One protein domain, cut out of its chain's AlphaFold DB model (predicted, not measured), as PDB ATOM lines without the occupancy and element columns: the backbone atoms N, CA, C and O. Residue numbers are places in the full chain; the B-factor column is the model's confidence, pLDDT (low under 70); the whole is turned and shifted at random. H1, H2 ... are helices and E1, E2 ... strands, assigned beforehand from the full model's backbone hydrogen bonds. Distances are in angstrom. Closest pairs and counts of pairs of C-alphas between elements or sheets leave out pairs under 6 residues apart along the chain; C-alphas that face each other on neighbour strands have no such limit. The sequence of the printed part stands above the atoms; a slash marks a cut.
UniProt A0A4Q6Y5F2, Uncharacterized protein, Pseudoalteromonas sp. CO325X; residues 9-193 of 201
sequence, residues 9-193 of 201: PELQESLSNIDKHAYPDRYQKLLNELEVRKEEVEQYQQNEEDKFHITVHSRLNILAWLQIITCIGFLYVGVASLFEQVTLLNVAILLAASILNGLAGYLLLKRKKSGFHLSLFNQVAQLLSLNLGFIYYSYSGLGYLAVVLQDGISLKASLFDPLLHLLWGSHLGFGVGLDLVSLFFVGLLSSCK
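What this domain is: This is residues 9 to 193 of the 201 residues of an uncharacterized protein of Pseudoalteromonas sp. CO325X (UniProt A0A4Q6Y5F2). A curled sheet of six strands, like part of a barrel, sits near one end of a very long helix, H3, whose later part folds back with H4 as a helical hairpin beside one end of the sheet's strands. H5 and H6 fill the corner between this hairpin and the sheet, while the beginning of H3 makes a long arm, free at residues 46 to 52, with the small helical hairpin H1 and H2 at its tip. The 185 printed residues hold six named helices and six named strands, in the order H1 to H5, E1 to E6, H6; the sheet runs E4 E3 E6 E1 E2 E5, all antiparallel, and the class is mixed, helices and strands. The whole is only just extended, close to loose, with a radius of gyration of the C-alphas of 24.2 A and spans of 80 by 39 by 24 A.

Where its parts are: Find C-alpha 128 at (92.623, 30.655, 44.813), where E1 begins; the strands are E1, residues 128 to 132, E2, 135 to 140, E3, 143 to 149, E4, 153 to 159 and 20.4 A long, E5, 163 to 168, and E6, 174 to 179. H6, residues 180 to 191, follows directly. Go back to C-alpha 38 at (62.886, -7.490, 51.873): from there H3, residues 38 to 81, runs 64.0 A to C-alpha 81 at (90.825, 49.447, 60.226). H4, residues 88 to 109, is 31.4 A long, and H5, residues 113 to 127, 21.1 A. H1 is residues 9 to 17 and H2 residues 24 to 36.

How they stand to each other: Look first at the twisted sheet, with edge strands E4 and E5. In the hairpin E3 and E4, N 146 and O 156 are 2.8 A apart; across E3 and E6, N 149 and O 176 are 2.8 A apart. E6 and E1 have N 131 and O 175 at 2.8 A, the hairpin E1 and E2 has N 130 and O 137 at 2.8 A, and E2 and E5 have N 138 and O 165 at 3.0 A. H5 is on the sheet over E2 and stands up from it, its line rising 63 degrees; H3, H4 and H6 only graze it. H5 touches H6, closest at the C-alphas of Leu 127 and Ser 182, 5.1 A. H3 touches H4 with residues 60 to 81 alone, at a shallow tilt of 21 degrees, opposite ways; the C-alphas of Ala 64 and Gly 105 come closest, 4.0 A. H1 and H2, a hairpin, touch at Leu 15 and Leu 30, their closest C-alphas, 7.2 A apart. In the six helices every O i to N i+4 pair is within hydrogen-bond range.

The domain as a whole: The C-alphas farthest apart, those of Asp 25 and Gln 85, are 81.7 A apart. The printed part has no cut, and no link is long. Mean pLDDT of the printed part is 90.0, and residue 85 alone is under 70.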
ATOM      1  N   PRO A   9      74.462  -5.312  54.601       90.88
ATOM      2  CA  PRO A   9      75.635  -4.887  53.831       90.88
ATOM      3  C   PRO A   9      76.379  -6.051  53.167       90.88
ATOM      4  O   PRO A   9      76.708  -5.977  51.987       90.88
ATOM      5  N   GLU A  10      76.598  -7.149  53.895       92.81
ATOM      6  CA  GLU A  10      77.293  -8.332  53.373       92.81
ATOM      7  C   GLU A  10      76.481  -9.025  52.269       92.81
ATOM      8  O   GLU A  10      77.056  -9.552  51.314       92.81
ATOM      9  N   LEU A  11      75.144  -9.006  52.357       93.38
ATOM     10  CA  LEU A  11      74.261  -9.490  51.291       93.38
ATOM     11  C   LEU A  11      74.368  -8.618  50.032       93.38
ATOM     12  O   LEU A  11      74.455  -9.154  48.927       93.38
ATOM     13  N   GLN A  12      74.406  -7.290  50.181       91.19
ATOM     14  CA  GLN A  12      74.570  -6.354  49.061       91.19
ATOM     15  C   GLN A  12      75.953  -6.466  48.406       91.19
ATOM     16  O   GLN A  12      76.053  -6.482  47.180       91.19
ATOM     17  N   GLU A  13      77.009  -6.601  49.207       91.75
ATOM     18  CA  GLU A  13      78.372  -6.836  48.725       91.75
ATOM     19  C   GLU A  13      78.500  -8.195  48.025       91.75
ATOM     20  O   GLU A  13      79.136  -8.322  46.978       91.75
ATOM     21  N   SER A  14      77.843  -9.226  48.557       92.31
ATOM     22  CA  SER A  14      77.777 -10.530  47.897       92.31
ATOM     23  C   SER A  14      77.041 -10.438  46.560       92.31
ATOM     24  O   SER A  14      77.449 -11.083  45.596       92.31
ATOM     25  N   LEU A  15      75.984  -9.623  46.475       91.94
ATOM     26  CA  LEU A  15      75.191  -9.451  45.258       91.94
ATOM     27  C   LEU A  15      75.973  -8.732  44.156       91.94
ATOM     28  O   LEU A  15      75.829  -9.085  42.987       91.94
ATOM     29  N   SER A  16      76.799  -7.747  44.513       91.44
ATOM     30  CA  SER A  16      77.606  -6.993  43.548       91.44
ATOM     31  C   SER A  16      78.814  -7.777  43.026       91.44
ATOM     32  O   SER A  16      79.231  -7.554  41.889       91.44
ATOM     33  N   ASN A  17      79.348  -8.714  43.817       92.62
ATOM     34  CA  ASN A  17      80.591  -9.426  43.508       92.62
ATOM     35  C   ASN A  17      80.405 -10.860  42.983       92.62
ATOM     36  O   ASN A  17      81.355 -11.454  42.469       92.62
ATOM     37  N   ILE A  18      79.221 -11.458  43.127       90.44
ATOM     38  CA  ILE A  18      78.994 -12.849  42.722       90.44
ATOM     39  C   ILE A  18      78.971 -13.017  41.195       90.44
ATOM     40  O   ILE A  18      78.209 -12.372  40.474       90.44
ATOM     41  N   ASP A  19      79.767 -13.963  40.693       90.19
ATOM     42  CA  ASP A  19      79.682 -14.393  39.298       90.19
ATOM     43  C   ASP A  19      78.443 -15.280  39.097       90.19
ATOM     44  O   ASP A  19      78.426 -16.475  39.415       90.19
ATOM     45  N   LYS A  20      77.394 -14.667  38.546       90.69
ATOM     46  CA  LYS A  20      76.106 -15.306  38.241       90.69
ATOM     47  C   LYS A  20      76.195 -16.457  37.232       90.69
ATOM     48  O   LYS A  20      75.301 -17.299  37.211       90.69
ATOM     49  N   HIS A  21      77.232 -16.496  36.393       89.25
ATOM     50  CA  HIS A  21      77.414 -17.542  35.384       89.25
ATOM     51  C   HIS A  21      78.223 -18.715  35.932       89.25
ATOM     52  O   HIS A  21      77.904 -19.865  35.633       89.25
ATOM     53  N   ALA A  22      79.226 -18.439  36.766       90.75
ATOM     54  CA  ALA A  22      80.016 -19.479  37.417       90.75
ATOM     55  C   ALA A  22      79.282 -20.141  38.600       90.75
ATOM     56  O   ALA A  22      79.501 -21.323  38.868       90.75
ATOM     57  N   TYR A  23      78.402 -19.412  39.305       89.75
ATOM     58  CA  TYR A  23      77.735 -19.897  40.525       89.75
ATOM     59  C   TYR A  23      76.217 -19.609  40.573       89.75
ATOM     60  O   TYR A  23      75.746 -18.955  41.512       89.75
ATOM     61  N   PRO A  24      75.418 -20.137  39.627       91.12
ATOM     62  CA  PRO A  24      73.983 -19.847  39.527       91.12
ATOM     63  C   PRO A  24      73.184 -20.269  40.771       91.12
ATOM     64  O   PRO A  24      72.345 -19.509  41.252       91.12
ATOM     65  N   ASP A  25      73.492 -21.424  41.368       92.25
ATOM     66  CA  ASP A  25      72.783 -21.912  42.562       92.25
ATOM     67  C   ASP A  25      73.008 -21.023  43.792       92.25
ATOM     68  O   ASP A  25      72.121 -20.854  44.630       92.25
ATOM     69  N   ARG A  26      74.215 -20.459  43.928       90.44
ATOM     70  CA  ARG A  26      74.547 -19.544  45.031       90.44
ATOM     71  C   ARG A  26      73.877 -18.193  44.816       90.44
ATOM     72  O   ARG A  26      73.312 -17.650  45.757       90.44
ATOM     73  N   TYR A  27      73.871 -17.711  43.575       91.19
ATOM     74  CA  TYR A  27      73.165 -16.496  43.192       91.19
ATOM     75  C   TYR A  27      71.663 -16.590  43.481       91.19
ATOM     76  O   TYR A  27      71.102 -15.696  44.107       91.19
ATOM     77  N   GLN A  28      71.025 -17.712  43.137       92.75
ATOM     78  CA  GLN A  28      69.602 -17.914  43.415       92.75
ATOM     79  C   GLN A  28      69.298 -17.931  44.919       92.75
ATOM     80  O   GLN A  28      68.306 -17.355  45.358       92.75
ATOM     81  N   LYS A  29      70.161 -18.560  45.728       92.88
ATOM     82  CA  LYS A  29      70.016 -18.558  47.192       92.88
ATOM     83  C   LYS A  29      70.155 -17.160  47.789       92.88
ATOM     84  O   LYS A  29      69.404 -16.832  48.698       92.88
ATOM     85  N   LEU A  30      71.069 -16.347  47.263       92.75
ATOM     86  CA  LEU A  30      71.246 -14.958  47.683       92.75
ATOM     87  C   LEU A  30      70.016 -14.098  47.356       92.75
ATOM     88  O   LEU A  30      69.562 -13.339  48.203       92.75
ATOM     89  N   LEU A  31      69.454 -14.244  46.149       93.56
ATOM     90  CA  LEU A  31      68.225 -13.542  45.761       93.56
ATOM     91  C   LEU A  31      67.038 -13.936  46.643       93.56
ATOM     92  O   LEU A  31      66.278 -13.071  47.064       93.56
ATOM     93  N   ASN A  32      66.901 -15.227  46.951       94.06
ATOM     94  CA  ASN A  32      65.841 -15.700  47.837       94.06
ATOM     95  C   ASN A  32      65.990 -15.124  49.252       94.06
ATOM     96  O   ASN A  32      64.992 -14.725  49.839       94.06
ATOM     97  N   GLU A  33      67.212 -15.049  49.787       93.00
ATOM     98  CA  GLU A  33      67.458 -14.452  51.106       93.00
ATOM     99  C   GLU A  33      67.106 -12.956  51.131       93.00
ATOM    100  O   GLU A  33      66.452 -12.485  52.060       93.00
ATOM    101  N   LEU A  34      67.477 -12.215  50.081       92.75
ATOM    102  CA  LEU A  34      67.119 -10.800  49.928       92.75
ATOM    103  C   LEU A  34      65.601 -10.585  49.837       92.75
ATOM    104  O   LEU A  34      65.101  -9.609  50.389       92.75
ATOM    105  N   GLU A  35      64.871 -11.488  49.179       93.44
ATOM    106  CA  GLU A  35      63.406 -11.419  49.098       93.44
ATOM    107  C   GLU A  35      62.744 -11.773  50.439       93.44
ATOM    108  O   GLU A  35      61.808 -11.099  50.861       93.44
ATOM    109  N   VAL A  36      63.253 -12.788  51.151       95.31
ATOM    110  CA  VAL A  36      62.769 -13.153  52.496       95.31
ATOM    111  C   VAL A  36      62.944 -11.990  53.473       95.31
ATOM    112  O   VAL A  36      62.063 -11.738  54.291       95.31
ATOM    113  N   ARG A  37      64.055 -11.254  53.364       93.69
ATOM    114  CA  ARG A  37      64.399 -10.120  54.235       93.69
ATOM    115  C   ARG A  37      64.115  -8.762  53.598       93.69
ATOM    116  O   ARG A  37      64.719  -7.763  53.981       93.69
ATOM    117  N   LYS A  38      63.189  -8.704  52.641       92.62
ATOM    118  CA  LYS A  38      62.886  -7.490  51.873       92.62
ATOM    119  C   LYS A  38      62.587  -6.277  52.755       92.62
ATOM    120  O   LYS A  38      63.130  -5.206  52.505       92.62
ATOM    121  N   GLU A  39      61.795  -6.449  53.811       91.50
ATOM    122  CA  GLU A  39      61.482  -5.361  54.749       91.50
ATOM    123  C   GLU A  39      62.737  -4.832  55.464       91.50
ATOM    124  O   GLU A  39      62.908  -3.623  55.601       91.50
ATOM    125  N   GLU A  40      63.654  -5.714  55.873       91.12
ATOM    126  CA  GLU A  40      64.924  -5.312  56.491       91.12
ATOM    127  C   GLU A  40      65.847  -4.603  55.490       91.12
ATOM    128  O   GLU A  40      66.538  -3.653  55.855       91.12
ATOM    129  N   VAL A  41      65.853  -5.044  54.227       91.00
ATOM    130  CA  VAL A  41      66.606  -4.394  53.143       91.00
ATOM    131  C   VAL A  41      66.064  -2.988  52.886       91.00
ATOM    132  O   VAL A  41      66.850  -2.044  52.810       91.00
ATOM    133  N   GLU A  42      64.742  -2.832  52.796       90.94
ATOM    134  CA  GLU A  42      64.081  -1.537  52.608       90.94
ATOM    135  C   GLU A  42      64.346  -0.599  53.796       90.94
ATOM    136  O   GLU A  42      64.730   0.553  53.597       90.94
ATOM    137  N   GLN A  43      64.238  -1.093  55.034       91.50
ATOM    138  CA  GLN A  43      64.570  -0.318  56.234       91.50
ATOM    139  C   GLN A  43      66.048   0.080  56.284       91.50
ATOM    140  O   GLN A  43      66.377   1.199  56.673       91.50
ATOM    141  N   TYR A  44      66.960  -0.817  55.906       90.38
ATOM    142  CA  TYR A  44      68.386  -0.504  55.844       90.38
ATOM    143  C   TYR A  44      68.669   0.591  54.810       90.38
ATOM    144  O   TYR A  44      69.391   1.538  55.113       90.38
ATOM    145  N   GLN A  45      68.061   0.503  53.623       87.69
ATOM    146  CA  GLN A  45      68.182   1.523  52.580       87.69
ATOM    147  C   GLN A  45      67.642   2.879  53.047       87.69
ATOM    148  O   GLN A  45      68.353   3.874  52.939       87.69
ATOM    149  N   GLN A  46      66.450   2.909  53.651       87.00
ATOM    150  CA  GLN A  46      65.878   4.129  54.233       87.00
ATOM    151  C   GLN A  46      66.785   4.726  55.314       87.00
ATOM    152  O   GLN A  46      67.061   5.921  55.302       87.00
ATOM    153  N   ASN A  47      67.323   3.898  56.213       86.06
ATOM    154  CA  ASN A  47      68.233   4.355  57.262       86.06
ATOM    155  C   ASN A  47      69.543   4.935  56.701       86.06
ATOM    156  O   ASN A  47      70.083   5.886  57.267       86.06
ATOM    157  N   GLU A  48      70.089   4.367  55.625       83.81
ATOM    158  CA  GLU A  48      71.291   4.898  54.971       83.81
ATOM    159  C   GLU A  48      71.007   6.217  54.241       83.81
ATOM    160  O   GLU A  48      71.792   7.163  54.366       83.81
ATOM    161  N   GLU A  49      69.864   6.327  53.557       80.81
ATOM    162  CA  GLU A  49      69.395   7.585  52.964       80.81
ATOM    163  C   GLU A  49      69.204   8.666  54.039       80.81
ATOM    164  O   GLU A  49      69.743   9.770  53.915       80.81
ATOM    165  N   ASP A  50      68.538   8.340  55.147       79.69
ATOM    166  CA  ASP A  50      68.324   9.253  56.272       79.69
ATOM    167  C   ASP A  50      69.646   9.703  56.905       79.69
ATOM    168  O   ASP A  50      69.861  10.898  57.133       79.69
ATOM    169  N   LYS A  51      70.582   8.777  57.159       79.62
ATOM    170  CA  LYS A  51      71.922   9.116  57.674       79.62
ATOM    171  C   LYS A  51      72.665  10.048  56.729       79.62
ATOM    172  O   LYS A  51      73.312  10.998  57.190       79.62
ATOM    173  N   PHE A  52      72.598   9.785  55.428       75.75
ATOM    174  CA  PHE A  52      73.207  10.637  54.419       75.75
ATOM    175  C   PHE A  52      72.584  12.040  54.449       75.75
ATOM    176  O   PHE A  52      73.317  13.023  54.603       75.75
ATOM    177  N   HIS A  53      71.252  12.145  54.439       73.88
ATOM    178  CA  HIS A  53      70.528  13.414  54.532       73.88
ATOM    179  C   HIS A  53      70.867  14.193  55.810       73.88
ATOM    180  O   HIS A  53      71.198  15.381  55.741       73.88
ATOM    181  N   ILE A  54      70.863  13.541  56.976       74.12
ATOM    182  CA  ILE A  54      71.246  14.151  58.260       74.12
ATOM    183  C   ILE A  54      72.679  14.693  58.188       74.12
ATOM    184  O   ILE A  54      72.951  15.828  58.597       74.12
ATOM    185  N   THR A  55      73.596  13.908  57.622       81.00
ATOM    186  CA  THR A  55      75.009  14.275  57.486       81.00
ATOM    187  C   THR A  55      75.185  15.489  56.576       81.00
ATOM    188  O   THR A  55      75.884  16.439  56.938       81.00
ATOM    189  N   VAL A  56      74.523  15.504  55.419       79.38
ATOM    190  CA  VAL A  56      74.554  16.623  54.470       79.38
ATOM    191  C   VAL A  56      73.968  17.888  55.098       79.38
ATOM    192  O   VAL A  56      74.602  18.947  55.072       79.38
ATOM    193  N   HIS A  57      72.803  17.785  55.743       82.56
ATOM    194  CA  HIS A  57      72.170  18.914  56.419       82.56
ATOM    195  C   HIS A  57      73.061  19.510  57.512       82.56
ATOM    196  O   HIS A  57      73.190  20.737  57.600       82.56
ATOM    197  N   SER A  58      73.690  18.659  58.321       85.50
ATOM    198  CA  SER A  58      74.620  19.087  59.362       85.50
ATOM    199  C   SER A  58      75.810  19.843  58.766       85.50
ATOM    200  O   SER A  58      76.093  20.976  59.158       85.50
ATOM    201  N   ARG A  59      76.449  19.290  57.731       88.19
ATOM    202  CA  ARG A  59      77.608  19.923  57.089       88.19
ATOM    203  C   ARG A  59      77.267  21.251  56.403       88.19
ATOM    204  O   ARG A  59      78.031  22.208  56.520       88.19
ATOM    205  N   LEU A  60      76.107  21.356  55.750       91.44
ATOM    206  CA  LEU A  60      75.632  22.624  55.182       91.44
ATOM    207  C   LEU A  60      75.336  23.669  56.267       91.44
ATOM    208  O   LEU A  60      75.539  24.859  56.038       91.44
ATOM    209  N   ASN A  61      74.865  23.251  57.447       93.19
ATOM    210  CA  ASN A  61      74.684  24.161  58.582       93.19
ATOM    211  C   ASN A  61      76.022  24.660  59.127       93.19
ATOM    212  O   ASN A  61      76.133  25.844  59.433       93.19
ATOM    213  N   ILE A  62      77.034  23.790  59.207       93.50
ATOM    214  CA  ILE A  62      78.396  24.177  59.601       93.50
ATOM    215  C   ILE A  62      78.928  25.251  58.648       93.50
ATOM    216  O   ILE A  62      79.329  26.317  59.107       93.50
ATOM    217  N   LEU A  63      78.860  25.016  57.332       94.94
ATOM    218  CA  LEU A  63      79.268  26.007  56.333       94.94
ATOM    219  C   LEU A  63      78.508  27.330  56.506       94.94
ATOM    220  O   LEU A  63      79.115  28.398  56.537       94.94
ATOM    221  N   ALA A  64      77.186  27.268  56.663       96.25
ATOM    222  CA  ALA A  64      76.364  28.462  56.797       96.25
ATOM    223  C   ALA A  64      76.745  29.302  58.029       96.25
ATOM    224  O   ALA A  64      76.872  30.523  57.932       96.25
ATOM    225  N   TRP A  65      76.986  28.651  59.171       96.56
ATOM    226  CA  TRP A  65      77.450  29.324  60.382       96.56
ATOM    227  C   TRP A  65      78.865  29.874  60.243       96.56
ATOM    228  O   TRP A  65      79.099  31.008  60.649       96.56
ATOM    229  N   LEU A  66      79.787  29.138  59.617       95.25
ATOM    230  CA  LEU A  66      81.134  29.642  59.336       95.25
ATOM    231  C   LEU A  66      81.092  30.909  58.478       95.25
ATOM    232  O   LEU A  66      81.812  31.862  58.770       95.25
ATOM    233  N   GLN A  67      80.215  30.972  57.474       96.38
ATOM    234  CA  GLN A  67      80.021  32.183  56.675       96.38
ATOM    235  C   GLN A  67      79.434  33.334  57.510       96.38
ATOM    236  O   GLN A  67      79.901  34.464  57.405       96.38
ATOM    237  N   ILE A  68      78.477  33.075  58.405       97.31
ATOM    238  CA  ILE A  68      77.947  34.110  59.313       97.31
ATOM    239  C   ILE A  68      79.034  34.627  60.268       97.31
ATOM    240  O   ILE A  68      79.162  35.834  60.453       97.31
ATOM    241  N   ILE A  69      79.857  33.743  60.833       95.81
ATOM    242  CA  ILE A  69      80.971  34.137  61.707       95.81
ATOM    243  C   ILE A  69      82.018  34.925  60.911       95.81
ATOM    244  O   ILE A  69      82.503  35.947  61.382       95.81
ATOM    245  N   THR A  70      82.310  34.513  59.675       95.56
ATOM    246  CA  THR A  70      83.200  35.245  58.758       95.56
ATOM    247  C   THR A  70      82.672  36.655  58.478       95.56
ATOM    248  O   THR A  70      83.439  37.612  58.488       95.56
ATOM    249  N   CYS A  71      81.358  36.810  58.280       96.56
ATOM    250  CA  CYS A  71      80.713  38.116  58.136       96.56
ATOM    251  C   CYS A  71      80.979  39.015  59.351       96.56
ATOM    252  O   CYS A  71      81.414  40.155  59.173       96.56
ATOM    253  N   ILE A  72      80.789  38.489  60.567       95.44
ATOM    254  CA  ILE A  72      81.086  39.203  61.818       95.44
ATOM    255  C   ILE A  72      82.578  39.550  61.905       95.44
ATOM    256  O   ILE A  72      82.925  40.675  62.254       95.44
ATOM    257  N   GLY A  73      83.457  38.616  61.535       93.88
ATOM    258  CA  GLY A  73      84.902  38.828  61.492       93.88
ATOM    259  C   GLY A  73      85.301  39.977  60.564       93.88
ATOM    260  O   GLY A  73      86.042  40.865  60.976       93.88
ATOM    261  N   PHE A  74      84.743  40.035  59.351       93.69
ATOM    262  CA  PHE A  74      84.983  41.151  58.432       93.69
ATOM    263  C   PHE A  74      84.434  42.485  58.946       93.69
ATOM    264  O   PHE A  74      85.077  43.510  58.733       93.69
ATOM    265  N   LEU A  75      83.289  42.501  59.641       93.12
ATOM    266  CA  LEU A  75      82.798  43.727  60.287       93.12
ATOM    267  C   LEU A  75      83.760  44.199  61.376       93.12
ATOM    268  O   LEU A  75      84.059  45.387  61.447       93.12
ATOM    269  N   TYR A  76      84.270  43.276  62.194       91.00
ATOM    270  CA  TYR A  76      85.246  43.590  63.232       91.00
ATOM    271  C   TYR A  76      86.536  44.174  62.638       91.00
ATOM    272  O   TYR A  76      86.939  45.270  63.026       91.00
ATOM    273  N   VAL A  77      87.134  43.500  61.648       88.75
ATOM    274  CA  VAL A  77      88.342  43.984  60.954       88.75
ATOM    275  C   VAL A  77      88.078  45.320  60.254       88.75
ATOM    276  O   VAL A  77      88.905  46.228  60.320       88.75
ATOM    277  N   GLY A  78      86.910  45.480  59.630       87.69
ATOM    278  CA  GLY A  78      86.486  46.727  58.992       87.69
ATOM    279  C   GLY A  78      86.377  47.898  59.971       87.69
ATOM    280  O   GLY A  78      86.820  48.998  59.663       87.69
ATOM    281  N   VAL A  79      85.833  47.674  61.170       87.25
ATOM    282  CA  VAL A  79      85.755  48.712  62.211       87.25
ATOM    283  C   VAL A  79      87.135  49.022  62.787       87.25
ATOM    284  O   VAL A  79      87.463  50.191  62.953       87.25
ATOM    285  N   ALA A  80      87.960  48.004  63.051       86.31
ATOM    286  CA  ALA A  80      89.321  48.193  63.552       86.31
ATOM    287  C   ALA A  80      90.183  49.015  62.573       86.31
ATOM    288  O   ALA A  80      90.880  49.943  62.980       86.31
ATOM    289  N   SER A  81      90.061  48.751  61.271       83.56
ATOM    290  CA  SER A  81      90.825  49.447  60.226       83.56
ATOM    291  C   SER A  81      90.457  50.927  60.046       83.56
ATOM    292  O   SER A  81      91.288  51.700  59.566       83.56
ATOM    293  N   LEU A  82      89.275  51.374  60.496       81.50
ATOM    294  CA  LEU A  82      88.932  52.807  60.526       81.50
ATOM    295  C   LEU A  82      89.848  53.615  61.458       81.50
ATOM    296  O   LEU A  82      90.015  54.817  61.253       81.50
ATOM    297  N   PHE A  83      90.461  52.969  62.453       81.19
ATOM    298  CA  PHE A  83      91.382  53.610  63.392       81.19
ATOM    299  C   PHE A  83      92.836  53.657  62.885       81.19
ATOM    300  O   PHE A  83      93.647  54.381  63.457       81.19
ATOM    301  N   GLU A  84      93.165  52.953  61.794       78.94
ATOM    302  CA  GLU A  84      94.544  52.763  61.306       78.94
ATOM    303  C   GLU A  84      94.864  53.497  59.983       78.94
ATOM    304  O   GLU A  84      95.793  53.129  59.271       78.94
ATOM    305  N   GLN A  85      94.124  54.559  59.629       69.50
ATOM    306  CA  GLN A  85      94.319  55.335  58.381       69.50
ATOM    307  C   GLN A  85      94.259  54.486  57.092       69.50
ATOM    308  O   GLN A  85      94.911  54.779  56.088       69.50
ATOM    309  N   VAL A  86      93.447  53.430  57.100       73.19
ATOM    310  CA  VAL A  86      93.243  52.563  55.937       73.19
ATOM    311  C   VAL A  86      92.409  53.283  54.862       73.19
ATOM    312  O   VAL A  86      91.564  54.129  55.156       73.19
ATOM    313  N   THR A  87      92.641  52.965  53.584       81.19
ATOM    314  CA  THR A  87      91.914  53.588  52.465       81.19
ATOM    315  C   THR A  87      90.419  53.238  52.487       81.19
ATOM    316  O   THR A  87      90.031  52.112  52.803       81.19
ATOM    317  N   LEU A  88      89.564  54.179  52.058       82.12
ATOM    318  CA  LEU A  88      88.117  53.943  51.893       82.12
ATOM    319  C   LEU A  88      87.811  52.741  50.985       82.12
ATOM    320  O   LEU A  88      86.811  52.053  51.183       82.12
ATOM    321  N   LEU A  89      88.682  52.472  50.007       82.75
ATOM    322  CA  LEU A  89      88.552  51.338  49.099       82.75
ATOM    323  C   LEU A  89      88.658  50.000  49.843       82.75
ATOM    324  O   LEU A  89      87.814  49.130  49.645       82.75
ATOM    325  N   ASN A  90      89.641  49.848  50.732       82.38
ATOM    326  CA  ASN A  90      89.804  48.629  51.525       82.38
ATOM    327  C   ASN A  90      88.603  48.402  52.450       82.38
ATOM    328  O   ASN A  90      88.097  47.286  52.534       82.38
ATOM    329  N   VAL A  91      88.094  49.463  53.085       84.62
ATOM    330  CA  VAL A  91      86.883  49.379  53.919       84.62
ATOM    331  C   VAL A  91      85.685  48.919  53.083       84.62
ATOM    332  O   VAL A  91      84.960  48.018  53.500       84.62
ATOM    333  N   ALA A  92      85.496  49.474  51.882       87.19
ATOM    334  CA  ALA A  92      84.416  49.069  50.981       87.19
ATOM    335  C   ALA A  92      84.531  47.595  50.553       87.19
ATOM    336  O   ALA A  92      83.525  46.885  50.518       87.19
ATOM    337  N   ILE A  93      85.748  47.122  50.272       88.62
ATOM    338  CA  ILE A  93      86.030  45.725  49.917       88.62
ATOM    339  C   ILE A  93      85.695  44.782  51.084       88.62
ATOM    340  O   ILE A  93      84.997  43.787  50.880       88.62
ATOM    341  N   LEU A  94      86.117  45.108  52.311       89.44
ATOM    342  CA  LEU A  94      85.798  44.317  53.508       89.44
ATOM    343  C   LEU A  94      84.289  44.284  53.781       89.44
ATOM    344  O   LEU A  94      83.736  43.239  54.122       89.44
ATOM    345  N   LEU A  95      83.598  45.407  53.583       90.56
ATOM    346  CA  LEU A  95      82.153  45.511  53.783       90.56
ATOM    347  C   LEU A  95      81.386  44.701  52.724       90.56
ATOM    348  O   LEU A  95      80.442  43.985  53.059       90.56
ATOM    349  N   ALA A  96      81.838  44.719  51.466       92.19
ATOM    350  CA  ALA A  96      81.301  43.859  50.413       92.19
ATOM    351  C   ALA A  96      81.510  42.367  50.727       92.19
ATOM    352  O   ALA A  96      80.571  41.575  50.595       92.19
ATOM    353  N   ALA A  97      82.699  41.981  51.204       93.19
ATOM    354  CA  ALA A  97      82.985  40.612  51.639       93.19
ATOM    355  C   ALA A  97      82.116  40.187  52.831       93.19
ATOM    356  O   ALA A  97      81.607  39.064  52.861       93.19
ATOM    357  N   SER A  98      81.894  41.090  53.788       95.44
ATOM    358  CA  SER A  98      81.003  40.860  54.924       95.44
ATOM    359  C   SER A  98      79.569  40.585  54.464       95.44
ATOM    360  O   SER A  98      79.000  39.547  54.809       95.44
ATOM    361  N   ILE A  99      79.013  41.447  53.602       95.88
ATOM    362  CA  ILE A  99      77.666  41.273  53.039       95.88
ATOM    363  C   ILE A  99      77.563  39.949  52.279       95.88
ATOM    364  O   ILE A  99      76.597  39.211  52.476       95.88
ATOM    365  N   LEU A 100      78.553  39.620  51.442       96.31
ATOM    366  CA  LEU A 100      78.572  38.371  50.682       96.31
ATOM    367  C   LEU A 100      78.513  37.150  51.609       96.31
ATOM    368  O   LEU A 100      77.658  36.283  51.425       96.31
ATOM    369  N   ASN A 101      79.374  37.098  52.628       97.31
ATOM    370  CA  ASN A 101      79.387  36.010  53.604       97.31
ATOM    371  C   ASN A 101      78.080  35.938  54.406       97.31
ATOM    372  O   ASN A 101      77.518  34.855  54.575       97.31
ATOM    373  N   GLY A 102      77.560  37.083  54.853       97.62
ATOM    374  CA  GLY A 102      76.329  37.161  55.634       97.62
ATOM    375  C   GLY A 102      75.110  36.691  54.844       97.62
ATOM    376  O   GLY A 102      74.348  35.852  55.327       97.62
ATOM    377  N   LEU A 103      74.946  37.177  53.608       97.62
ATOM    378  CA  LEU A 103      73.850  36.775  52.725       97.62
ATOM    379  C   LEU A 103      73.952  35.303  52.333       97.62
ATOM    380  O   LEU A 103      72.947  34.595  52.395       97.62
ATOM    381  N   ALA A 104      75.145  34.835  51.961       97.00
ATOM    382  CA  ALA A 104      75.365  33.440  51.611       97.00
ATOM    383  C   ALA A 104      75.017  32.518  52.791       97.00
ATOM    384  O   ALA A 104      74.167  31.641  52.645       97.00
ATOM    385  N   GLY A 105      75.566  32.779  53.982       96.88
ATOM    386  CA  GLY A 105      75.285  31.992  55.184       96.88
ATOM    387  C   GLY A 105      73.810  32.028  55.596       96.88
ATOM    388  O   GLY A 105      73.199  30.983  55.821       96.88
ATOM    389  N   TYR A 106      73.185  33.208  55.614       97.50
ATOM    390  CA  TYR A 106      71.764  33.344  55.952       97.50
ATOM    391  C   TYR A 106      70.853  32.573  54.986       97.50
ATOM    392  O   TYR A 106      69.959  31.832  55.409       97.50
ATOM    393  N   LEU A 107      71.069  32.723  53.677       95.75
ATOM    394  CA  LEU A 107      70.259  32.049  52.665       95.75
ATOM    395  C   LEU A 107      70.506  30.534  52.653       95.75
ATOM    396  O   LEU A 107      69.561  29.774  52.418       95.75
ATOM    397  N   LEU A 108      71.733  30.094  52.962       94.38
ATOM    398  CA  LEU A 108      72.091  28.683  53.103       94.38
ATOM    399  C   LEU A 108      71.418  28.042  54.332       94.38
ATOM    400  O   LEU A 108      70.890  26.933  54.218       94.38
ATOM    401  N   LEU A 109      71.320  28.752  55.469       94.44
ATOM    402  CA  LEU A 109      70.515  28.323  56.630       94.44
ATOM    403  C   LEU A 109      69.026  28.218  56.288       94.44
ATOM    404  O   LEU A 109      68.340  27.295  56.722       94.44
ATOM    405  N   LYS A 110      68.509  29.149  55.478       92.50
ATOM    406  CA  LYS A 110      67.120  29.109  54.992       92.50
ATOM    407  C   LYS A 110      66.891  28.078  53.885       92.50
ATOM    408  O   LYS A 110      65.747  27.931  53.452       92.50
ATOM    409  N   ARG A 111      67.939  27.369  53.446       89.38
ATOM    410  CA  ARG A 111      67.900  26.369  52.369       89.38
ATOM    411  C   ARG A 111      67.346  26.921  51.056       89.38
ATOM    412  O   ARG A 111      66.710  26.197  50.301       89.38
ATOM    413  N   LYS A 112      67.565  28.207  50.768       90.94
ATOM    414  CA  LYS A 112      67.163  28.803  49.487       90.94
ATOM    415  C   LYS A 112      68.189  28.469  48.408       90.94
ATOM    416  O   LYS A 112      69.390  28.537  48.669       90.94
ATOM    417  N   LYS A 113      67.735  28.216  47.176       89.81
ATOM    418  CA  LYS A 113      68.632  27.988  46.022       89.81
ATOM    419  C   LYS A 113      69.627  29.127  45.788       89.81
ATOM    420  O   LYS A 113      70.773  28.884  45.431       89.81
ATOM    421  N   SER A 114      69.227  30.374  46.034       90.75
ATOM    422  CA  SER A 114      70.149  31.515  45.963       90.75
ATOM    423  C   SER A 114      71.287  31.417  46.984       90.75
ATOM    424  O   SER A 114      72.406  31.811  46.671       90.75
ATOM    425  N   GLY A 115      71.032  30.841  48.163       92.62
ATOM    426  CA  GLY A 115      72.053  30.572  49.175       92.62
ATOM    427  C   GLY A 115      73.089  29.567  48.694       92.62
ATOM    428  O   GLY A 115      74.276  29.825  48.834       92.62
ATOM    429  N   PHE A 116      72.659  28.490  48.030       92.81
ATOM    430  CA  PHE A 116      73.573  27.549  47.378       92.81
ATOM    431  C   PHE A 116      74.517  28.254  46.394       92.81
ATOM    432  O   PHE A 116      75.733  28.115  46.494       92.81
ATOM    433  N   HIS A 117      73.963  29.041  45.466       93.12
ATOM    434  CA  HIS A 117      74.759  29.728  44.449       93.12
ATOM    435  C   HIS A 117      75.715  30.762  45.051       93.12
ATOM    436  O   HIS A 117      76.872  30.829  44.640       93.12
ATOM    437  N   LEU A 118      75.256  31.535  46.039       95.50
ATOM    438  CA  LEU A 118      76.087  32.526  46.722       95.50
ATOM    439  C   LEU A 118      77.193  31.872  47.546       95.50
ATOM    440  O   LEU A 118      78.331  32.327  47.489       95.50
ATOM    441  N   SER A 119      76.896  30.795  48.276       96.19
ATOM    442  CA  SER A 119      77.914  30.046  49.012       96.19
ATOM    443  C   SER A 119      78.924  29.417  48.062       96.19
ATOM    444  O   SER A 119      80.115  29.549  48.309       96.19
ATOM    445  N   LEU A 120      78.489  28.825  46.947       95.56
ATOM    446  CA  LEU A 120      79.404  28.262  45.954       95.56
ATOM    447  C   LEU A 120      80.316  29.338  45.363       95.56
ATOM    448  O   LEU A 120      81.528  29.158  45.340       95.56
ATOM    449  N   PHE A 121      79.749  30.470  44.944       95.62
ATOM    450  CA  PHE A 121      80.527  31.607  44.453       95.62
ATOM    451  C   PHE A 121      81.539  32.091  45.498       95.62
ATOM    452  O   PHE A 121      82.711  32.273  45.181       95.62
ATOM    453  N   ASN A 122      81.108  32.243  46.752       95.94
ATOM    454  CA  ASN A 122      81.962  32.697  47.841       95.94
ATOM    455  C   ASN A 122      83.125  31.730  48.116       95.94
ATOM    456  O   ASN A 122      84.250  32.182  48.289       95.94
ATOM    457  N   GLN A 123      82.874  30.416  48.115       95.62
ATOM    458  CA  GLN A 123      83.919  29.402  48.306       95.62
ATOM    459  C   GLN A 123      84.876  29.333  47.108       95.62
ATOM    460  O   GLN A 123      86.082  29.221  47.286       95.62
ATOM    461  N   VAL A 124      84.371  29.472  45.878       94.94
ATOM    462  CA  VAL A 124      85.220  29.547  44.676       94.94
ATOM    463  C   VAL A 124      86.105  30.794  44.696       94.94
ATOM    464  O   VAL A 124      87.265  30.721  44.304       94.94
ATOM    465  N   ALA A 125      85.596  31.926  45.185       93.75
ATOM    466  CA  ALA A 125      86.395  33.137  45.329       93.75
ATOM    467  C   ALA A 125      87.532  32.966  46.356       93.75
ATOM    468  O   ALA A 125      88.606  33.523  46.148       93.75
ATOM    469  N   GLN A 126      87.322  32.199  47.432       94.25
ATOM    470  CA  GLN A 126      88.352  31.897  48.441       94.25
ATOM    471  C   GLN A 126      89.342  30.811  47.989       94.25
ATOM    472  O   GLN A 126      90.442  30.704  48.520       94.25
ATOM    473  N   LEU A 127      88.973  30.010  46.985       94.56
ATOM    474  CA  LEU A 127      89.732  28.835  46.567       94.56
ATOM    475  C   LEU A 127      91.156  29.159  46.105       94.56
ATOM    476  O   LEU A 127      92.062  28.362  46.343       94.56
ATOM    477  N   LEU A 128      91.346  30.287  45.417       93.44
ATOM    478  CA  LEU A 128      92.623  30.655  44.813       93.44
ATOM    479  C   LEU A 128      93.141  31.981  45.362       93.44
ATOM    480  O   LEU A 128      92.459  33.000  45.279       93.44
ATOM    481  N   SER A 129      94.397  31.985  45.797       92.00
ATOM    482  CA  SER A 129      95.179  33.210  45.977       92.00
ATOM    483  C   SER A 129      96.118  33.362  44.786       92.00
ATOM    484  O   SER A 129      96.777  32.404  44.387       92.00
ATOM    485  N   LEU A 130      96.190  34.548  44.194       92.94
ATOM    486  CA  LEU A 130      96.975  34.810  42.991       92.94
ATOM    487  C   LEU A 130      97.928  35.970  43.226       92.94
ATOM    488  O   LEU A 130      97.525  37.042  43.663       92.94
ATOM    489  N   ASN A 131      99.186  35.770  42.865       91.81
ATOM    490  CA  ASN A 131     100.196  36.806  42.805       91.81
ATOM    491  C   ASN A 131     100.854  36.762  41.425       91.81
ATOM    492  O   ASN A 131     101.587  35.828  41.104       91.81
ATOM    493  N   LEU A 132     100.537  37.741  40.581       89.00
ATOM    494  CA  LEU A 132     100.955  37.787  39.175       89.00
ATOM    495  C   LEU A 132     102.078  38.809  38.933       89.00
ATOM    496  O   LEU A 132     102.260  39.270  37.811       89.00
ATOM    497  N   GLY A 133     102.789  39.242  39.974       85.94
ATOM    498  CA  GLY A 133     103.852  40.251  39.893       85.94
ATOM    499  C   GLY A 133     103.348  41.692  39.890       85.94
ATOM    500  O   GLY A 133     104.029  42.569  40.430       85.94
ATOM    501  N   PHE A 134     102.153  41.926  39.338       88.12
ATOM    502  CA  PHE A 134     101.507  43.242  39.276       88.12
ATOM    503  C   PHE A 134     100.125  43.315  39.946       88.12
ATOM    504  O   PHE A 134      99.647  44.402  40.271       88.12
ATOM    505  N   ILE A 135      99.494  42.162  40.183       89.12
ATOM    506  CA  ILE A 135      98.245  42.025  40.937       89.12
ATOM    507  C   ILE A 135      98.453  40.965  42.009       89.12
ATOM    508  O   ILE A 135      98.926  39.868  41.704       89.12
ATOM    509  N   TYR A 136      98.054  41.292  43.236       89.88
ATOM    510  CA  TYR A 136      97.937  40.342  44.333       89.88
ATOM    511  C   TYR A 136      96.481  40.259  44.785       89.88
ATOM    512  O   TYR A 136      95.879  41.261  45.174       89.88
ATOM    513  N   TYR A 137      95.930  39.053  44.734       91.38
ATOM    514  CA  TYR A 137      94.606  38.701  45.211       91.38
ATOM    515  C   TYR A 137      94.728  37.576  46.232       91.38
ATOM    516  O   TYR A 137      95.322  36.534  45.959       91.38
ATOM    517  N   SER A 138      94.129  37.762  47.400       91.50
ATOM    518  CA  SER A 138      93.955  36.684  48.363       91.50
ATOM    519  C   SER A 138      92.678  36.913  49.138       91.50
ATOM    520  O   SER A 138      92.465  38.003  49.670       91.50
ATOM    521  N   TYR A 139      91.857  35.877  49.229       93.06
ATOM    522  CA  TYR A 139      90.619  35.906  49.981       93.06
ATOM    523  C   TYR A 139      90.556  34.694  50.905       93.06
ATOM    524  O   TYR A 139      90.505  33.562  50.446       93.06
ATOM    525  N   SER A 140      90.552  34.952  52.206       90.75
ATOM    526  CA  SER A 140      90.339  33.971  53.262       90.75
ATOM    527  C   SER A 140      89.067  34.335  54.016       90.75
ATOM    528  O   SER A 140      88.871  35.497  54.383       90.75
ATOM    529  N   GLY A 141      88.203  33.344  54.251       87.75
ATOM    530  CA  GLY A 141      87.069  33.466  55.163       87.75
ATOM    531  C   GLY A 141      87.536  33.551  56.617       87.75
ATOM    532  O   GLY A 141      88.495  34.236  56.927       87.75
ATOM    533  N   LEU A 142      86.911  32.828  57.548       85.12
ATOM    534  CA  LEU A 142      87.358  32.820  58.951       85.12
ATOM    535  C   LEU A 142      88.810  32.330  59.143       85.12
ATOM    536  O   LEU A 142      89.383  32.505  60.208       85.12
ATOM    537  N   GLY A 143      89.398  31.694  58.141       87.31
ATOM    538  CA  GLY A 143      90.763  31.194  58.124       87.31
ATOM    539  C   GLY A 143      90.980  30.377  56.856       87.31
ATOM    540  O   GLY A 143      90.058  30.225  56.052       87.31
ATOM    541  N   TYR A 144      92.178  29.824  56.701       90.12
ATOM    542  CA  TYR A 144      92.545  29.044  55.524       90.12
ATOM    543  C   TYR A 144      93.551  27.949  55.873       90.12
ATOM    544  O   TYR A 144      94.308  28.053  56.842       90.12
ATOM    545  N   LEU A 145      93.585  26.915  55.037       94.00
ATOM    546  CA  LEU A 145      94.674  25.945  54.978       94.00
ATOM    547  C   LEU A 145      95.086  25.844  53.516       94.00
ATOM    548  O   LEU A 145      94.432  25.155  52.741       94.00
ATOM    549  N   ALA A 146      96.151  26.535  53.131       93.56
ATOM    550  CA  ALA A 146      96.518  26.697  51.736       93.56
ATOM    551  C   ALA A 146      97.857  26.050  51.396       93.56
ATOM    552  O   ALA A 146      98.845  26.189  52.119       93.56
ATOM    553  N   VAL A 147      97.900  25.400  50.235       94.56
ATOM    554  CA  VAL A 147      99.157  25.058  49.564       94.56
ATOM    555  C   VAL A 147      99.538  26.241  48.690       94.56
ATOM    556  O   VAL A 147      98.773  26.622  47.808       94.56
ATOM    557  N   VAL A 148     100.703  26.832  48.937       93.12
ATOM    558  CA  VAL A 148     101.189  28.015  48.225       93.12
ATOM    559  C   VAL A 148     102.454  27.677  47.452       93.12
ATOM    560  O   VAL A 148     103.440  27.206  48.021       93.12
ATOM    561  N   LEU A 149     102.408  27.951  46.154       92.31
ATOM    562  CA  LEU A 149     103.509  27.882  45.208       92.31
ATOM    563  C   LEU A 149     104.067  29.290  45.011       92.31
ATOM    564  O   LEU A 149     103.504  30.068  44.247       92.31
ATOM    565  N   GLN A 150     105.139  29.625  45.721       88.19
ATOM    566  CA  GLN A 150     105.858  30.895  45.603       88.19
ATOM    567  C   GLN A 150     107.315  30.632  45.984       88.19
ATOM    568  O   GLN A 150     107.592  30.330  47.142       88.19
ATOM    569  N   ASP A 151     108.216  30.657  44.998       85.62
ATOM    570  CA  ASP A 151     109.638  30.305  45.160       85.62
ATOM    571  C   ASP A 151     109.876  28.927  45.826       85.62
ATOM    572  O   ASP A 151     110.889  28.681  46.478       85.62
ATOM    573  N   GLY A 152     108.914  28.013  45.666       89.00
ATOM    574  CA  GLY A 152     108.860  26.710  46.327       89.00
ATOM    575  C   GLY A 152     107.426  26.308  46.675       89.00
ATOM    576  O   GLY A 152     106.482  27.046  46.393       89.00
ATOM    577  N   ILE A 153     107.258  25.129  47.280       92.75
ATOM    578  CA  ILE A 153     105.967  24.656  47.800       92.75
ATOM    579  C   ILE A 153     105.950  24.871  49.311       92.75
ATOM    580  O   ILE A 153     106.841  24.398  50.014       92.75
ATOM    581  N   SER A 154     104.929  25.553  49.820       93.25
ATOM    582  CA  SER A 154     104.723  25.757  51.254       93.25
ATOM    583  C   SER A 154     103.282  25.455  51.648       93.25
ATOM    584  O   SER A 154     102.359  25.643  50.860       93.25
ATOM    585  N   LEU A 155     103.091  24.989  52.881       93.69
ATOM    586  CA  LEU A 155     101.776  24.878  53.499       93.69
ATOM    587  C   LEU A 155     101.613  26.052  54.465       93.69
ATOM    588  O   LEU A 155     102.451  26.246  55.345       93.69
ATOM    589  N   LYS A 156     100.548  26.835  54.300       91.94
ATOM    590  CA  LYS A 156     100.212  27.961  55.176       91.94
ATOM    591  C   LYS A 156      98.851  27.717  55.807       91.94
ATOM    592  O   LYS A 156      97.938  27.244  55.139       91.94
ATOM    593  N   ALA A 157      98.717  28.049  57.083       91.75
ATOM    594  CA  ALA A 157      97.457  27.936  57.796       91.75
ATOM    595  C   ALA A 157      97.254  29.164  58.676       91.75
ATOM    596  O   ALA A 157      98.196  29.619  59.324       91.75
ATOM    597  N   SER A 158      96.027  29.668  58.709       90.88
ATOM    598  CA  SER A 158      95.608  30.705  59.650       90.88
ATOM    599  C   SER A 158      94.197  30.406  60.141       90.88
ATOM    600  O   SER A 158      93.370  29.875  59.398       90.88
ATOM    601  N   LEU A 159      93.929  30.730  61.402       88.44
ATOM    602  CA  LEU A 159      92.632  30.556  62.047       88.44
ATOM    603  C   LEU A 159      92.196  31.890  62.642       88.44
ATOM    604  O   LEU A 159      92.988  32.559  63.298       88.44
ATOM    605  N   PHE A 160      90.918  32.218  62.470       84.94
ATOM    606  CA  PHE A 160      90.295  33.456  62.950       84.94
ATOM    607  C   PHE A 160      90.910  34.730  62.361       84.94
ATOM    608  O   PHE A 160      91.010  35.751  63.034       84.94
ATOM    609  N   ASP A 161      91.275  34.663  61.083       84.94
ATOM    610  CA  ASP A 161      91.994  35.713  60.363       84.94
ATOM    611  C   ASP A 161      91.311  36.008  59.014       84.94
ATOM    612  O   ASP A 161      91.748  35.540  57.954       84.94
ATOM    613  N   PRO A 162      90.153  36.698  59.046       86.31
ATOM    614  CA  PRO A 162      89.434  37.082  57.845       86.31
ATOM    615  C   PRO A 162      90.186  38.159  57.082       86.31
ATOM    616  O   PRO A 162      90.345  39.290  57.541       86.31
ATOM    617  N   LEU A 163      90.615  37.795  55.877       85.81
ATOM    618  CA  LEU A 163      91.489  38.607  55.045       85.81
ATOM    619  C   LEU A 163      90.940  38.659  53.627       85.81
ATOM    620  O   LEU A 163      90.678  37.632  53.003       85.81
ATOM    621  N   LEU A 164      90.822  39.865  53.088       86.69
ATOM    622  CA  LEU A 164      90.594  40.076  51.667       86.69
ATOM    623  C   LEU A 164      91.544  41.164  51.186       86.69
ATOM    624  O   LEU A 164      91.377  42.340  51.507       86.69
ATOM    625  N   HIS A 165      92.542  40.753  50.413       84.50
ATOM    626  CA  HIS A 165      93.513  41.644  49.804       84.50
ATOM    627  C   HIS A 165      93.327  41.666  48.298       84.50
ATOM    628  O   HIS A 165      93.319  40.624  47.643       84.50
ATOM    629  N   LEU A 166      93.233  42.878  47.765       86.12
ATOM    630  CA  LEU A 166      93.321  43.151  46.345       86.12
ATOM    631  C   LEU A 166      94.264  44.337  46.166       86.12
ATOM    632  O   LEU A 166      93.917  45.472  46.488       86.12
ATOM    633  N   LEU A 167      95.485  44.049  45.727       84.25
ATOM    634  CA  LEU A 167      96.550  45.033  45.574       84.25
ATOM    635  C   LEU A 167      96.988  45.098  44.112       84.25
ATOM    636  O   LEU A 167      97.119  44.070  43.445       84.25
ATOM    637  N   TRP A 168      97.276  46.314  43.655       86.06
ATOM    638  CA  TRP A 168      97.914  46.592  42.373       86.06
ATOM    639  C   TRP A 168      99.252  47.268  42.629       86.06
ATOM    640  O   TRP A 168      99.345  48.170  43.462       86.06
ATOM    641  N   GLY A 169     100.289  46.852  41.912       81.56
ATOM    642  CA  GLY A 169     101.612  47.439  42.069       81.56
ATOM    643  C   GLY A 169     102.636  46.835  41.125       81.56
ATOM    644  O   GLY A 169     102.296  46.124  40.189       81.56
ATOM    645  N   SER A 170     103.904  47.121  41.379       77.25
ATOM    646  CA  SER A 170     105.046  46.490  40.718       77.25
ATOM    647  C   SER A 170     105.864  45.722  41.753       77.25
ATOM    648  O   SER A 170     105.970  46.175  42.890       77.25
ATOM    649  N   HIS A 171     106.483  44.608  41.351       77.44
ATOM    650  CA  HIS A 171     107.371  43.784  42.192       77.44
ATOM    651  C   HIS A 171     106.684  43.000  43.323       77.44
ATOM    652  O   HIS A 171     107.299  42.737  44.352       77.44
ATOM    653  N   LEU A 172     105.436  42.563  43.129       76.81
ATOM    654  CA  LEU A 172     104.721  41.760  44.132       76.81
ATOM    655  C   LEU A 172     105.204  40.296  44.206       76.81
ATOM    656  O   LEU A 172     104.873  39.596  45.159       76.81
ATOM    657  N   GLY A 173     106.030  39.845  43.256       82.75
ATOM    658  CA  GLY A 173     106.474  38.450  43.129       82.75
ATOM    659  C   GLY A 173     105.471  37.581  42.360       82.75
ATOM    660  O   GLY A 173     104.424  38.063  41.946       82.75
ATOM    661  N   PHE A 174     105.782  36.303  42.140       89.94
ATOM    662  CA  PHE A 174     104.882  35.370  41.452       89.94
ATOM    663  C   PHE A 174     104.523  34.200  42.354       89.94
ATOM    664  O   PHE A 174     105.400  33.567  42.936       89.94
ATOM    665  N   GLY A 175     103.236  33.887  42.442       91.06
ATOM    666  CA  GLY A 175     102.794  32.719  43.179       91.06
ATOM    667  C   GLY A 175     101.302  32.453  43.106       91.06
ATOM    668  O   GLY A 175     100.506  33.320  42.750       91.06
ATOM    669  N   VAL A 176     100.927  31.226  43.444       93.50
ATOM    670  CA  VAL A 176      99.536  30.766  43.478       93.50
ATOM    671  C   VAL A 176      99.304  29.996  44.770       93.50
ATOM    672  O   VAL A 176     100.123  29.169  45.155       93.50
ATOM    673  N   GLY A 177      98.193  30.264  45.442       93.38
ATOM    674  CA  GLY A 177      97.712  29.517  46.596       93.38
ATOM    675  C   GLY A 177      96.426  28.773  46.264       93.38
ATOM    676  O   GLY A 177      95.582  29.314  45.556       93.38
ATOM    677  N   LEU A 178      96.275  27.560  46.788       95.25
ATOM    678  CA  LEU A 178      95.033  26.793  46.767       95.25
ATOM    679  C   LEU A 178      94.574  26.549  48.205       95.25
ATOM    680  O   LEU A 178      95.263  25.838  48.937       95.25
ATOM    681  N   ASP A 179      93.426  27.099  48.596       95.06
ATOM    682  CA  ASP A 179      92.843  26.874  49.921       95.06
ATOM    683  C   ASP A 179      92.051  25.560  49.970       95.06
ATOM    684  O   ASP A 179      91.020  25.379  49.315       95.06
ATOM    685  N   LEU A 180      92.538  24.628  50.785       93.94
ATOM    686  CA  LEU A 180      91.967  23.304  50.980       93.94
ATOM    687  C   LEU A 180      90.639  23.351  51.743       93.94
ATOM    688  O   LEU A 180      89.788  22.488  51.516       93.94
ATOM    689  N   VAL A 181      90.431  24.348  52.613       92.88
ATOM    690  CA  VAL A 181      89.154  24.519  53.331       92.88
ATOM    691  C   VAL A 181      88.059  24.888  52.335       92.88
ATOM    692  O   VAL A 181      87.011  24.238  52.275       92.88
ATOM    693  N   SER A 182      88.341  25.876  51.491       93.88
ATOM    694  CA  SER A 182      87.451  26.284  50.408       93.88
ATOM    695  C   SER A 182      87.204  25.152  49.408       93.88
ATOM    696  O   SER A 182      86.058  24.901  49.031       93.88
ATOM    697  N   LEU A 183      88.242  24.391  49.038       94.81
ATOM    698  CA  LEU A 183      88.108  23.221  48.161       94.81
ATOM    699  C   LEU A 183      87.155  22.167  48.745       94.81
ATOM    700  O   LEU A 183      86.284  21.658  48.034       94.81
ATOM    701  N   PHE A 184      87.286  21.865  50.041       93.00
ATOM    702  CA  PHE A 184      86.396  20.942  50.741       93.00
ATOM    703  C   PHE A 184      84.934  21.402  50.666       93.00
ATOM    704  O   PHE A 184      84.055  20.610  50.316       93.00
ATOM    705  N   PHE A 185      84.657  22.683  50.929       93.56
ATOM    706  CA  PHE A 185      83.292  23.206  50.878       93.56
ATOM    707  C   PHE A 185      82.729  23.315  49.456       93.56
ATOM    708  O   PHE A 185      81.530  23.105  49.272       93.56
ATOM    709  N   VAL A 186      83.559  23.563  48.437       94.69
ATOM    710  CA  VAL A 186      83.143  23.453  47.026       94.69
ATOM    711  C   VAL A 186      82.728  22.018  46.699       94.69
ATOM    712  O   VAL A 186      81.677  21.814  46.084       94.69
ATOM    713  N   GLY A 187      83.505  21.022  47.136       91.50
ATOM    714  CA  GLY A 187      83.168  19.606  46.977       91.50
ATOM    715  C   GLY A 187      81.853  19.245  47.670       91.50
ATOM    716  O   GLY A 187      80.976  18.636  47.056       91.50
ATOM    717  N   LEU A 188      81.675  19.710  48.910       90.44
ATOM    718  CA  LEU A 188      80.446  19.532  49.680       90.44
ATOM    719  C   LEU A 188      79.223  20.136  48.983       90.44
ATOM    720  O   LEU A 188      78.198  19.482  48.830       90.44
ATOM    721  N   LEU A 189      79.307  21.392  48.548       91.75
ATOM    722  CA  LEU A 189      78.205  22.034  47.835       91.75
ATOM    723  C   LEU A 189      77.900  21.275  46.535       91.75
ATOM    724  O   LEU A 189      76.739  21.013  46.224       91.75
ATOM    725  N   SER A 190      78.932  20.855  45.806       89.94
ATOM    726  CA  SER A 190      78.771  20.123  44.548       89.94
ATOM    727  C   SER A 190      78.051  18.785  44.725       89.94
ATOM    728  O   SER A 190      77.220  18.451  43.879       89.94
ATOM    729  N   SER A 191      78.287  18.059  45.827       84.94
ATOM    730  CA  SER A 191      77.557  16.816  46.117       84.94
ATOM    731  C   SER A 191      76.067  17.060  46.383       84.94
ATOM    732  O   SER A 191      75.239  16.245  45.996       84.94
ATOM    733  N   CYS A 192      75.710  18.218  46.947       81.75
ATOM    734  CA  CYS A 192      74.330  18.575  47.302       81.75
ATOM    735  C   CYS A 192      73.519  19.175  46.133       81.75
ATOM    736  O   CYS A 192      72.344  19.518  46.291       81.75
ATOM    737  N   LYS A 193      74.131  19.388  44.959       78.19
ATOM    738  CA  LYS A 193      73.538  20.162  43.849       78.19
ATOM    739  C   LYS A 193      72.237  19.556  43.306       78.19
ATOM    740  O   LYS A 193      71.340  20.297  42.909       78.19
TER     741      LYS A 193